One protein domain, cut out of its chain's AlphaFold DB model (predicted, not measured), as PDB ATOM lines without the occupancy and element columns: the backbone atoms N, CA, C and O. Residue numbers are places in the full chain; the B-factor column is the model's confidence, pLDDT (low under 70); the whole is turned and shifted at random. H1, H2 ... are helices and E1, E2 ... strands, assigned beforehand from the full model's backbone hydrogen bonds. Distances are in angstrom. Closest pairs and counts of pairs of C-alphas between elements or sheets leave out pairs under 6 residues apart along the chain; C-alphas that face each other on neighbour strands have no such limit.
ATOM      1  N   ALA A  27      96.856   8.102  44.616       95.19
ATOM      2  CA  ALA A  27      97.974   8.016  45.555       95.19
ATOM      3  C   ALA A  27      99.003   9.126  45.338       95.19
ATOM      4  O   ALA A  27      99.537   9.306  44.243       95.19
ATOM      5  N   ASN A  28      99.359   9.809  46.425       94.81
ATOM      6  CA  ASN A  28     100.558  10.633  46.476       94.81
ATOM      7  C   ASN A  28     101.702   9.825  47.097       94.81
ATOM      8  O   ASN A  28     101.642   9.472  48.272       94.81
ATOM      9  N   ALA A  29     102.727   9.546  46.302       92.81
ATOM     10  CA  ALA A  29     103.899   8.762  46.664       92.81
ATOM     11  C   ALA A  29     105.185   9.439  46.147       92.81
ATOM     12  O   ALA A  29     106.120   8.786  45.693       92.81
ATOM     13  N   MET A  30     105.228  10.775  46.219       91.62
ATOM     14  CA  MET A  30     106.395  11.573  45.820       91.62
ATOM     15  C   MET A  30     107.632  11.317  46.690       91.62
ATOM     16  O   MET A  30     108.747  11.425  46.186       91.62
ATOM     17  N   ASP A  31     107.426  10.936  47.953       90.19
ATOM     18  CA  ASP A  31     108.486  10.634  48.927       90.19
ATOM     19  C   ASP A  31     108.787   9.124  49.027       90.19
ATOM     20  O   ASP A  31     109.369   8.654  50.005       90.19
ATOM     21  N   PHE A  32     108.326   8.330  48.055       86.69
ATOM     22  CA  PHE A  32     108.458   6.877  48.069       86.69
ATOM     23  C   PHE A  32     109.456   6.387  47.020       86.69
ATOM     24  O   PHE A  32     109.247   6.551  45.818       86.69
ATOM     25  N   ASP A  33     110.500   5.698  47.484       86.94
ATOM     26  CA  ASP A  33     111.549   5.170  46.613       86.94
ATOM     27  C   ASP A  33     111.257   3.752  46.109       86.94
ATOM     28  O   ASP A  33     111.290   3.508  44.903       86.94
ATOM     29  N   ALA A  34     110.995   2.800  47.010       87.56
ATOM     30  CA  ALA A  34     110.794   1.398  46.649       87.56
ATOM     31  C   ALA A  34     110.056   0.598  47.731       87.56
ATOM     32  O   ALA A  34     110.103   0.901  48.923       87.56
ATOM     33  N   SER A  35     109.416  -0.488  47.299       87.38
ATOM     34  CA  SER A  35     108.800  -1.501  48.162       87.38
ATOM     35  C   SER A  35     109.734  -2.694  48.362       87.38
ATOM     36  O   SER A  35     110.425  -3.126  47.434       87.38
ATOM     37  N   THR A  36     109.715  -3.269  49.567       90.62
ATOM     38  CA  THR A  36     110.206  -4.636  49.795       90.62
ATOM     39  C   THR A  36     109.269  -5.645  49.128       90.62
ATOM     40  O   THR A  36     108.126  -5.315  48.816       90.62
ATOM     41  N   PHE A  37     109.722  -6.890  48.949       88.25
ATOM     42  CA  PHE A  37     108.898  -7.952  48.359       88.25
ATOM     43  C   PHE A  37     107.550  -8.116  49.083       88.25
ATOM     44  O   PHE A  37     106.504  -7.995  48.454       88.25
ATOM     45  N   ASP A  38     107.570  -8.258  50.412       90.12
ATOM     46  CA  ASP A  38     106.349  -8.392  51.219       90.12
ATOM     47  C   ASP A  38     105.414  -7.181  51.086       90.12
ATOM     48  O   ASP A  38     104.192  -7.327  51.046       90.12
ATOM     49  N   ALA A  39     105.970  -5.964  51.031       90.62
ATOM     50  CA  ALA A  39     105.170  -4.757  50.850       90.62
ATOM     51  C   ALA A  39     104.536  -4.708  49.454       90.62
ATOM     52  O   ALA A  39     103.379  -4.315  49.333       90.62
ATOM     53  N   ASN A  40     105.258  -5.159  48.427       91.56
ATOM     54  CA  ASN A  40     104.754  -5.252  47.064       91.56
ATOM     55  C   ASN A  40     103.594  -6.257  46.956       91.56
ATOM     56  O   ASN A  40     102.558  -5.938  46.377       91.56
ATOM     57  N   THR A  41     103.715  -7.426  47.599       92.94
ATOM     58  CA  THR A  41     102.626  -8.415  47.682       92.94
ATOM     59  C   THR A  41     101.380  -7.821  48.338       92.94
ATOM     60  O   THR A  41     100.298  -7.876  47.759       92.94
ATOM     61  N   ASN A  42     101.537  -7.159  49.486       93.38
ATOM     62  CA  ASN A  42     100.427  -6.500  50.183       93.38
ATOM     63  C   ASN A  42      99.775  -5.393  49.326       93.38
ATOM     64  O   ASN A  42      98.550  -5.246  49.305       93.38
ATOM     65  N   MET A  43     100.572  -4.621  48.578       92.50
ATOM     66  CA  MET A  43     100.057  -3.620  47.635       92.50
ATOM     67  C   MET A  43      99.272  -4.261  46.485       92.50
ATOM     68  O   MET A  43      98.207  -3.756  46.138       92.50
ATOM     69  N   SER A  44      99.751  -5.379  45.932       94.75
ATOM     70  CA  SER A  44      99.050  -6.137  44.885       94.75
ATOM     71  C   SER A  44      97.693  -6.658  45.371       94.75
ATOM     72  O   SER A  44      96.683  -6.507  44.679       94.75
ATOM     73  N   ASP A  45      97.629  -7.174  46.602       95.00
ATOM     74  CA  ASP A  45      96.372  -7.611  47.218       95.00
ATOM     75  C   ASP A  45      95.397  -6.448  47.425       95.00
ATOM     76  O   ASP A  45      94.210  -6.565  47.109       95.00
ATOM     77  N   SER A  46      95.913  -5.302  47.881       94.62
ATOM     78  CA  SER A  46      95.122  -4.078  48.055       94.62
ATOM     79  C   SER A  46      94.547  -3.613  46.715       94.62
ATOM     80  O   SER A  46      93.344  -3.406  46.599       94.62
ATOM     81  N   TYR A  47      95.383  -3.537  45.674       95.88
ATOM     82  CA  TYR A  47      94.975  -3.137  44.325       95.88
ATOM     83  C   TYR A  47      93.875  -4.056  43.783       95.88
ATOM     84  O   TYR A  47      92.826  -3.595  43.329       95.88
ATOM     85  N   ARG A  48      94.089  -5.375  43.862       95.31
ATOM     86  CA  ARG A  48      93.116  -6.379  43.417       95.31
ATOM     87  C   ARG A  48      91.781  -6.213  44.137       95.31
ATOM     88  O   ARG A  48      90.730  -6.373  43.517       95.31
ATOM     89  N   HIS A  49      91.814  -5.930  45.436       93.94
ATOM     90  CA  HIS A  49      90.601  -5.725  46.209       93.94
ATOM     91  C   HIS A  49      89.880  -4.432  45.821       93.94
ATOM     92  O   HIS A  49      88.667  -4.474  45.626       93.94
ATOM     93  N   CYS A  50      90.599  -3.325  45.616       94.44
ATOM     94  CA  CYS A  50      90.015  -2.079  45.117       94.44
ATOM     95  C   CYS A  50      89.263  -2.308  43.798       94.44
ATOM     96  O   CYS A  50      88.097  -1.934  43.682       94.44
ATOM     97  N   MET A  51      89.886  -2.991  42.827       93.12
ATOM     98  CA  MET A  51      89.245  -3.299  41.538       93.12
ATOM     99  C   MET A  51      87.955  -4.107  41.701       93.12
ATOM    100  O   MET A  51      86.949  -3.818  41.059       93.12
ATOM    101  N   LYS A  52      87.965  -5.123  42.574       92.19
ATOM    102  CA  LYS A  52      86.777  -5.949  42.843       92.19
ATOM    103  C   LYS A  52      85.631  -5.163  43.485       92.19
ATOM    104  O   LYS A  52      84.488  -5.588  43.357       92.19
ATOM    105  N   ASN A  53      85.931  -4.046  44.144       92.56
ATOM    106  CA  ASN A  53      84.971  -3.212  44.863       92.56
ATOM    107  C   ASN A  53      84.686  -1.878  44.152       92.56
ATOM    108  O   ASN A  53      84.338  -0.898  44.803       92.56
ATOM    109  N   GLY A  54      84.828  -1.825  42.825       93.19
ATOM    110  CA  GLY A  54      84.367  -0.683  42.026       93.19
ATOM    111  C   GLY A  54      85.426   0.370  41.698       93.19
ATOM    112  O   GLY A  54      85.086   1.376  41.078       93.19
ATOM    113  N   CYS A  55      86.701   0.145  42.038       94.88
ATOM    114  CA  CYS A  55      87.781   0.993  41.536       94.88
ATOM    115  C   CYS A  55      87.989   0.743  40.040       94.88
ATOM    116  O   CYS A  55      88.480  -0.316  39.644       94.88
ATOM    117  N   VAL A  56      87.654   1.729  39.215       95.19
ATOM    118  CA  VAL A  56      87.707   1.628  37.744       95.19
ATOM    119  C   VAL A  56      88.862   2.413  37.128       95.19
ATOM    120  O   VAL A  56      89.227   2.179  35.980       95.19
ATOM    121  N   VAL A  57      89.463   3.325  37.891       96.69
ATOM    122  CA  VAL A  57      90.536   4.204  37.425       96.69
ATOM    123  C   VAL A  57      91.530   4.471  38.548       96.69
ATOM    124  O   VAL A  57      91.147   4.622  39.705       96.69
ATOM    125  N   ASP A  58      92.811   4.532  38.210       97.31
ATOM    126  CA  ASP A  58      93.901   4.855  39.122       97.31
ATOM    127  C   ASP A  58      94.719   6.057  38.622       97.31
ATOM    128  O   ASP A  58      94.824   6.289  37.417       97.31
ATOM    129  N   ALA A  59      95.281   6.844  39.542       98.19
ATOM    130  CA  ALA A  59      96.193   7.948  39.245       98.19
ATOM    131  C   ALA A  59      97.202   8.160  40.382       98.19
ATOM    132  O   ALA A  59      96.880   7.990  41.561       98.19
ATOM    133  N   TYR A  60      98.423   8.575  40.041       97.75
ATOM    134  CA  TYR A  60      99.520   8.667  41.001       97.75
ATOM    135  C   TYR A  60     100.392   9.900  40.797       97.75
ATOM    136  O   TYR A  60     100.658  10.316  39.671       97.75
ATOM    137  N   CYS A  61     100.929  10.410  41.901       97.75
ATOM    138  CA  CYS A  61     102.116  11.262  41.904       97.75
ATOM    139  C   CYS A  61     103.293  10.439  42.434       97.75
ATOM    140  O   CYS A  61     103.340  10.155  43.630       97.75
ATOM    141  N   ILE A  62     104.202  10.015  41.554       96.31
ATOM    142  CA  ILE A  62     105.386   9.209  41.894       96.31
ATOM    143  C   ILE A  62     106.583   9.771  41.133       96.31
ATOM    144  O   ILE A  62     106.502   9.987  39.926       96.31
ATOM    145  N   SER A  63     107.693   9.981  41.836       94.12
ATOM    146  CA  SER A  63     108.956  10.471  41.271       94.12
ATOM    147  C   SER A  63     109.965   9.341  41.028       94.12
ATOM    148  O   SER A  63     110.735   9.399  40.071       94.12
ATOM    149  N   SER A  64     109.955   8.302  41.870       96.19
ATOM    150  CA  SER A  64     110.923   7.206  41.811       96.19
ATOM    151  C   SER A  64     110.690   6.283  40.605       96.19
ATOM    152  O   SER A  64     109.645   5.623  40.525       96.19
ATOM    153  N   PRO A  65     111.686   6.118  39.712       95.12
ATOM    154  CA  PRO A  65     111.611   5.152  38.615       95.12
ATOM    155  C   PRO A  65     111.442   3.706  39.098       95.12
ATOM    156  O   PRO A  65     110.776   2.903  38.443       95.12
ATOM    157  N   VAL A  66     112.018   3.365  40.256       95.56
ATOM    158  CA  VAL A  66     111.914   2.020  40.840       95.56
ATOM    159  C   VAL A  66     110.488   1.760  41.317       95.56
ATOM    160  O   VAL A  66     109.922   0.712  41.000       95.56
ATOM    161  N   ALA A  67     109.880   2.722  42.013       94.88
ATOM    162  CA  ALA A  67     108.487   2.634  42.439       94.88
ATOM    163  C   ALA A  67     107.531   2.535  41.240       94.88
ATOM    164  O   ALA A  67     106.626   1.701  41.252       94.88
ATOM    165  N   ILE A  68     107.767   3.324  40.183       96.88
ATOM    166  CA  ILE A  68     106.988   3.268  38.934       96.88
ATOM    167  C   ILE A  68     107.085   1.877  38.304       96.88
ATOM    168  O   ILE A  68     106.063   1.287  37.956       96.88
ATOM    169  N   HIS A  69     108.292   1.315  38.197       96.62
ATOM    170  CA  HIS A  69     108.486  -0.026  37.648       96.62
ATOM    171  C   HIS A  69     107.756  -1.097  38.473       96.62
ATOM    172  O   HIS A  69     107.068  -1.955  37.916       96.62
ATOM    173  N   GLN A  70     107.864  -1.028  39.803       95.44
ATOM    174  CA  GLN A  70     107.183  -1.943  40.718       95.44
ATOM    175  C   GLN A  70     105.655  -1.856  40.600       95.44
ATOM    176  O   GLN A  70     104.993  -2.890  40.523       95.44
ATOM    177  N   LEU A  71     105.095  -0.646  40.535       96.06
ATOM    178  CA  LEU A  71     103.663  -0.430  40.341       96.06
ATOM    179  C   LEU A  71     103.195  -0.931  38.970       96.06
ATOM    180  O   LEU A  71     102.167  -1.601  38.877       96.06
ATOM    181  N   ASN A  72     103.952  -0.651  37.908       96.94
ATOM    182  CA  ASN A  72     103.609  -1.114  36.566       96.94
ATOM    183  C   ASN A  72     103.557  -2.646  36.503       96.94
ATOM    184  O   ASN A  72     102.637  -3.213  35.920       96.94
ATOM    185  N   LYS A  73     104.490  -3.328  37.177       96.31
ATOM    186  CA  LYS A  73     104.471  -4.788  37.287       96.31
ATOM    187  C   LYS A  73     103.189  -5.300  37.957       96.31
ATOM    188  O   LYS A  73     102.545  -6.181  37.396       96.31
ATOM    189  N   ILE A  74     102.781  -4.711  39.088       96.06
ATOM    190  CA  ILE A  74     101.514  -5.057  39.763       96.06
ATOM    191  C   ILE A  74     100.325  -4.872  38.808       96.06
ATOM    192  O   ILE A  74      99.489  -5.766  38.674       96.06
ATOM    193  N   ARG A  75     100.254  -3.730  38.112       96.75
ATOM    194  CA  ARG A  75      99.168  -3.416  37.166       96.75
ATOM    195  C   ARG A  75      99.071  -4.458  36.052       96.75
ATOM    196  O   ARG A  75      97.984  -4.974  35.790       96.75
ATOM    197  N   LEU A  76     100.203  -4.835  35.457       96.44
ATOM    198  CA  LEU A  76     100.261  -5.858  34.411       96.44
ATOM    199  C   LEU A  76      99.852  -7.247  34.925       96.44
ATOM    200  O   LEU A  76      99.080  -7.938  34.260       96.44
ATOM    201  N   GLU A  77     100.295  -7.644  36.121       95.44
ATOM    202  CA  GLU A  77      99.883  -8.904  36.768       95.44
ATOM    203  C   GLU A  77      98.367  -8.964  37.023       95.44
ATOM    204  O   GLU A  77      97.757 -10.038  36.984       95.44
ATOM    205  N   LEU A  78      97.741  -7.805  37.237       95.19
ATOM    206  CA  LEU A  78      96.298  -7.645  37.419       95.19
ATOM    207  C   LEU A  78      95.547  -7.324  36.115       95.19
ATOM    208  O   LEU A  78      94.359  -7.012  36.157       95.19
ATOM    209  N   LYS A  79      96.206  -7.477  34.958       95.75
ATOM    210  CA  LYS A  79      95.646  -7.270  33.609       95.75
ATOM    211  C   LYS A  79      95.159  -5.844  33.332       95.75
ATOM    212  O   LYS A  79      94.330  -5.637  32.449       95.75
ATOM    213  N   VAL A  80      95.688  -4.856  34.046       95.56
ATOM    214  CA  VAL A  80      95.488  -3.441  33.723       95.56
ATOM    215  C   VAL A  80      96.445  -3.090  32.589       95.56
ATOM    216  O   VAL A  80      97.653  -2.996  32.789       95.56
ATOM    217  N   THR A  81      95.906  -2.948  31.379       92.38
ATOM    218  CA  THR A  81      96.700  -2.801  30.146       92.38
ATOM    219  C   THR A  81      96.995  -1.357  29.762       92.38
ATOM    220  O   THR A  81      97.877  -1.127  28.940       92.38
ATOM    221  N   SER A  82      96.283  -0.382  30.338       94.88
ATOM    222  CA  SER A  82      96.570   1.031  30.068       94.88
ATOM    223  C   SER A  82      98.004   1.387  30.497       94.88
ATOM    224  O   SER A  82      98.395   0.994  31.608       94.88
ATOM    225  N   PRO A  83      98.753   2.150  29.682       96.81
ATOM    226  CA  PRO A  83     100.115   2.577  29.997       96.81
ATOM    227  C   PRO A  83     100.222   3.204  31.390       96.81
ATOM    228  O   PRO A  83      99.278   3.833  31.872       96.81
ATOM    229  N   ILE A  84     101.348   2.995  32.078       96.81
ATOM    230  CA  ILE A  84     101.555   3.596  33.407       96.81
ATOM    231  C   ILE A  84     101.758   5.103  33.293       96.81
ATOM    232  O   ILE A  84     101.320   5.845  34.159       96.81
ATOM    233  N   GLU A  85     102.335   5.559  32.189       96.81
ATOM    234  CA  GLU A  85     102.613   6.956  31.881       96.81
ATOM    235  C   GLU A  85     101.328   7.794  31.834       96.81
ATOM    236  O   GLU A  85     101.323   8.935  32.280       96.81
ATOM    237  N   GLU A  86     100.212   7.202  31.398       97.38
ATOM    238  CA  GLU A  86      98.882   7.831  31.401       97.38
ATOM    239  C   GLU A  86      98.267   7.951  32.806       97.38
ATOM    240  O   GLU A  86      97.212   8.558  32.983       97.38
ATOM    241  N   ARG A  87      98.905   7.355  33.819       97.56
ATOM    242  CA  ARG A  87      98.465   7.363  35.220       97.56
ATOM    243  C   ARG A  87      99.350   8.219  36.118       97.56
ATOM    244  O   ARG A  87      99.051   8.334  37.305       97.56
ATOM    245  N   LEU A  88     100.438   8.778  35.591       97.94
ATOM    246  CA  LEU A  88     101.401   9.568  36.354       97.94
ATOM    247  C   LEU A  88     101.151  11.058  36.147       97.94
ATOM    248  O   LEU A  88     101.110  11.552  35.025       97.94
ATOM    249  N   PHE A  89     101.035  11.787  37.252       98.06
ATOM    250  CA  PHE A  89     100.735  13.212  37.253       98.06
ATOM    251  C   PHE A  89     101.705  13.969  38.153       98.06
ATOM    252  O   PHE A  89     102.104  13.490  39.214       98.06
ATOM    253  N   GLY A  90     102.040  15.197  37.754       96.25
ATOM    254  CA  GLY A  90     102.901  16.083  38.543       96.25
ATOM    255  C   GLY A  90     102.203  16.710  39.754       96.25
ATOM    256  O   GLY A  90     102.869  17.266  40.624       96.25
ATOM    257  N   SER A  91     100.870  16.642  39.828       96.81
ATOM    258  CA  SER A  91     100.110  17.223  40.929       96.81
ATOM    259  C   SER A  91      98.852  16.423  41.261       96.81
ATOM    260  O   SER A  91      98.218  15.814  40.396       96.81
ATOM    261  N   ARG A  92      98.433  16.503  42.531       97.00
ATOM    262  CA  ARG A  92      97.144  15.965  42.986       97.00
ATOM    263  C   ARG A  92      95.972  16.556  42.203       97.00
ATOM    264  O   ARG A  92      95.010  15.850  41.931       97.00
ATOM    265  N   LYS A  93      96.040  17.848  41.860       97.81
ATOM    266  CA  LYS A  93      94.969  18.534  41.129       97.81
ATOM    267  C   LYS A  93      94.736  17.875  39.771       97.81
ATOM    268  O   LYS A  93      93.590  17.578  39.440       97.81
ATOM    269  N   ASP A  94      95.806  17.617  39.026       98.00
ATOM    270  CA  ASP A  94      95.710  17.038  37.685       98.00
ATOM    271  C   ASP A  94      95.268  15.575  37.758       98.00
ATOM    272  O   ASP A  94      94.363  15.176  37.031       98.00
ATOM    273  N   ALA A  95      95.808  14.813  38.716       98.38
ATOM    274  CA  ALA A  95      95.411  13.427  38.956       98.38
ATOM    275  C   ALA A  95      93.916  13.292  39.293       98.38
ATOM    276  O   ALA A  95      93.208  12.477  38.704       98.38
ATOM    277  N   CYS A  96      93.409  14.113  40.217       97.62
ATOM    278  CA  CYS A  96      91.988  14.114  40.565       97.62
ATOM    279  C   CYS A  96      91.111  14.603  39.403       97.62
ATOM    280  O   CYS A  96      90.026  14.066  39.206       97.62
ATOM    281  N   SER A  97      91.571  15.583  38.617       98.25
ATOM    282  CA  SER A  97      90.833  16.047  37.432       98.25
ATOM    283  C   SER A  97      90.713  14.937  36.386       98.25
ATOM    284  O   SER A  97      89.633  14.717  35.851       98.25
ATOM    285  N   PHE A  98      91.796  14.193  36.144       98.44
ATOM    286  CA  PHE A  98      91.781  13.017  35.278       98.44
ATOM    287  C   PHE A  98      90.796  11.950  35.771       98.44
ATOM    288  O   PHE A  98      89.988  11.469  34.982       98.44
ATOM    289  N   ILE A  99      90.828  11.616  37.067       98.06
ATOM    290  CA  ILE A  99      89.902  10.640  37.659       98.06
ATOM    291  C   ILE A  99      88.451  11.069  37.442       98.06
ATOM    292  O   ILE A  99      87.655  10.265  36.968       98.06
ATOM    293  N   ASN A 100      88.111  12.318  37.760       97.44
ATOM    294  CA  ASN A 100      86.741  12.806  37.619       97.44
ATOM    295  C   ASN A 100      86.286  12.769  36.156       97.44
ATOM    296  O   ASN A 100      85.236  12.214  35.871       97.44
ATOM    297  N   ASN A 101      87.121  13.243  35.224       97.81
ATOM    298  CA  ASN A 101      86.812  13.179  33.794       97.81
ATOM    299  C   ASN A 101      86.623  11.737  33.298       97.81
ATOM    300  O   ASN A 101      85.789  11.493  32.432       97.81
ATOM    301  N   TYR A 102      87.403  10.783  33.820       97.19
ATOM    302  CA  TYR A 102      87.234   9.369  33.495       97.19
ATOM    303  C   TYR A 102      85.890   8.853  34.010       97.19
ATOM    304  O   TYR A 102      85.155   8.235  33.248       97.19
ATOM    305  N   LEU A 103      85.555   9.129  35.272       95.69
ATOM    306  CA  LEU A 103      84.295   8.700  35.882       95.69
ATOM    307  C   LEU A 103      83.073   9.304  35.177       95.69
ATOM    308  O   LEU A 103      82.109   8.586  34.951       95.69
ATOM    309  N   ASP A 104      83.142  10.571  34.764       95.88
ATOM    310  CA  ASP A 104      82.077  11.247  34.007       95.88
ATOM    311  C   ASP A 104      81.878  10.668  32.591       95.88
ATOM    312  O   ASP A 104      80.871  10.947  31.939       95.88
ATOM    313  N   SER A 105      82.847   9.892  32.091       94.38
ATOM    314  CA  SER A 105      82.815   9.274  30.758       94.38
ATOM    315  C   SER A 105      82.330   7.819  30.736       94.38
ATOM    316  O   SER A 105      82.217   7.249  29.647       94.38
TER     317      SER A 105
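This is residues 27 to 105 of the 106 residues of an uncharacterized protein of Alteromonadaceae bacterium M269 (UniProt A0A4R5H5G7). A two-stranded parallel sheet, in which the long strand E2 has the three-residue E1 beside its last residues, runs through the middle of the domain, and H3 packs along E2. On the other side of E2 from H3, H2 folds back after a tight turn, with a gap between it and most of E2, and H1 slants past H2 to the start of E2. The printed part has 79 residues, with three named helices and two named strands in the order E1, H1, E2, H2, H3; the class is mixed, helices and strands. It is compact, with a radius of gyration of the C-alphas of 12.3 A, and its C-alphas span 36 by 27 by 17 A.

Begin at E1, residues 27 to 29, and look across to E2, residues 55 to 62: these neighbours are parallel at 21 degrees. Look there for N 29 and O 61, 2.8 A apart, and N 61 and O 27, 2.9 A apart, both within hydrogen-bond range. With H1, residues 37 to 52, they form a strand-helix-strand unit, two parallel strands joined through a helix, whose crossover is right-handed. H1 and E2 are near each other, with 9 pairs of C-alphas within 10 A. Next comes H2, residues 65 to 77; its residues 70 to 74 only just touch residues 40 to 44 of H1, with 3 pairs of C-alphas within 8 A, the closest being Ser 44 and Ile 74 at 5.8 A. H1 and H2 run the same way at a steep tilt of 50 degrees. Last, H3, residues 92 to 103, has 12 pairs of C-alphas within 8 A of E2, the closest being Ala 59 and Ala 95 at 5.5 A. H3 is apart from both H1 and H2. In H1, H2 and H3 every O i to N i+4 pair is within hydrogen-bond range.

Find C-alpha 27 at (97.974, 8.016, 45.555), where E1 begins; it is 6.1 A long. From C-alpha 37 at (108.898, -7.952, 48.359), H1 runs 22.9 A to C-alpha 52. E2 then covers 19.4 A from C-alpha 55 to C-alpha 62, and H2 18.4 A from C-alpha 65 to C-alpha 77. H3 measures 16.4 A and ends at C-alpha 103, at (84.295, 8.700, 35.882).

The C-alphas farthest apart are those of Thr 36 and Ser 105, at 36.1 A. The printed part has no cut. The link from H2 to H3, residues 78 to 91, is long. The mean pLDDT of the printed part is 95.0, and no printed residue is under 70.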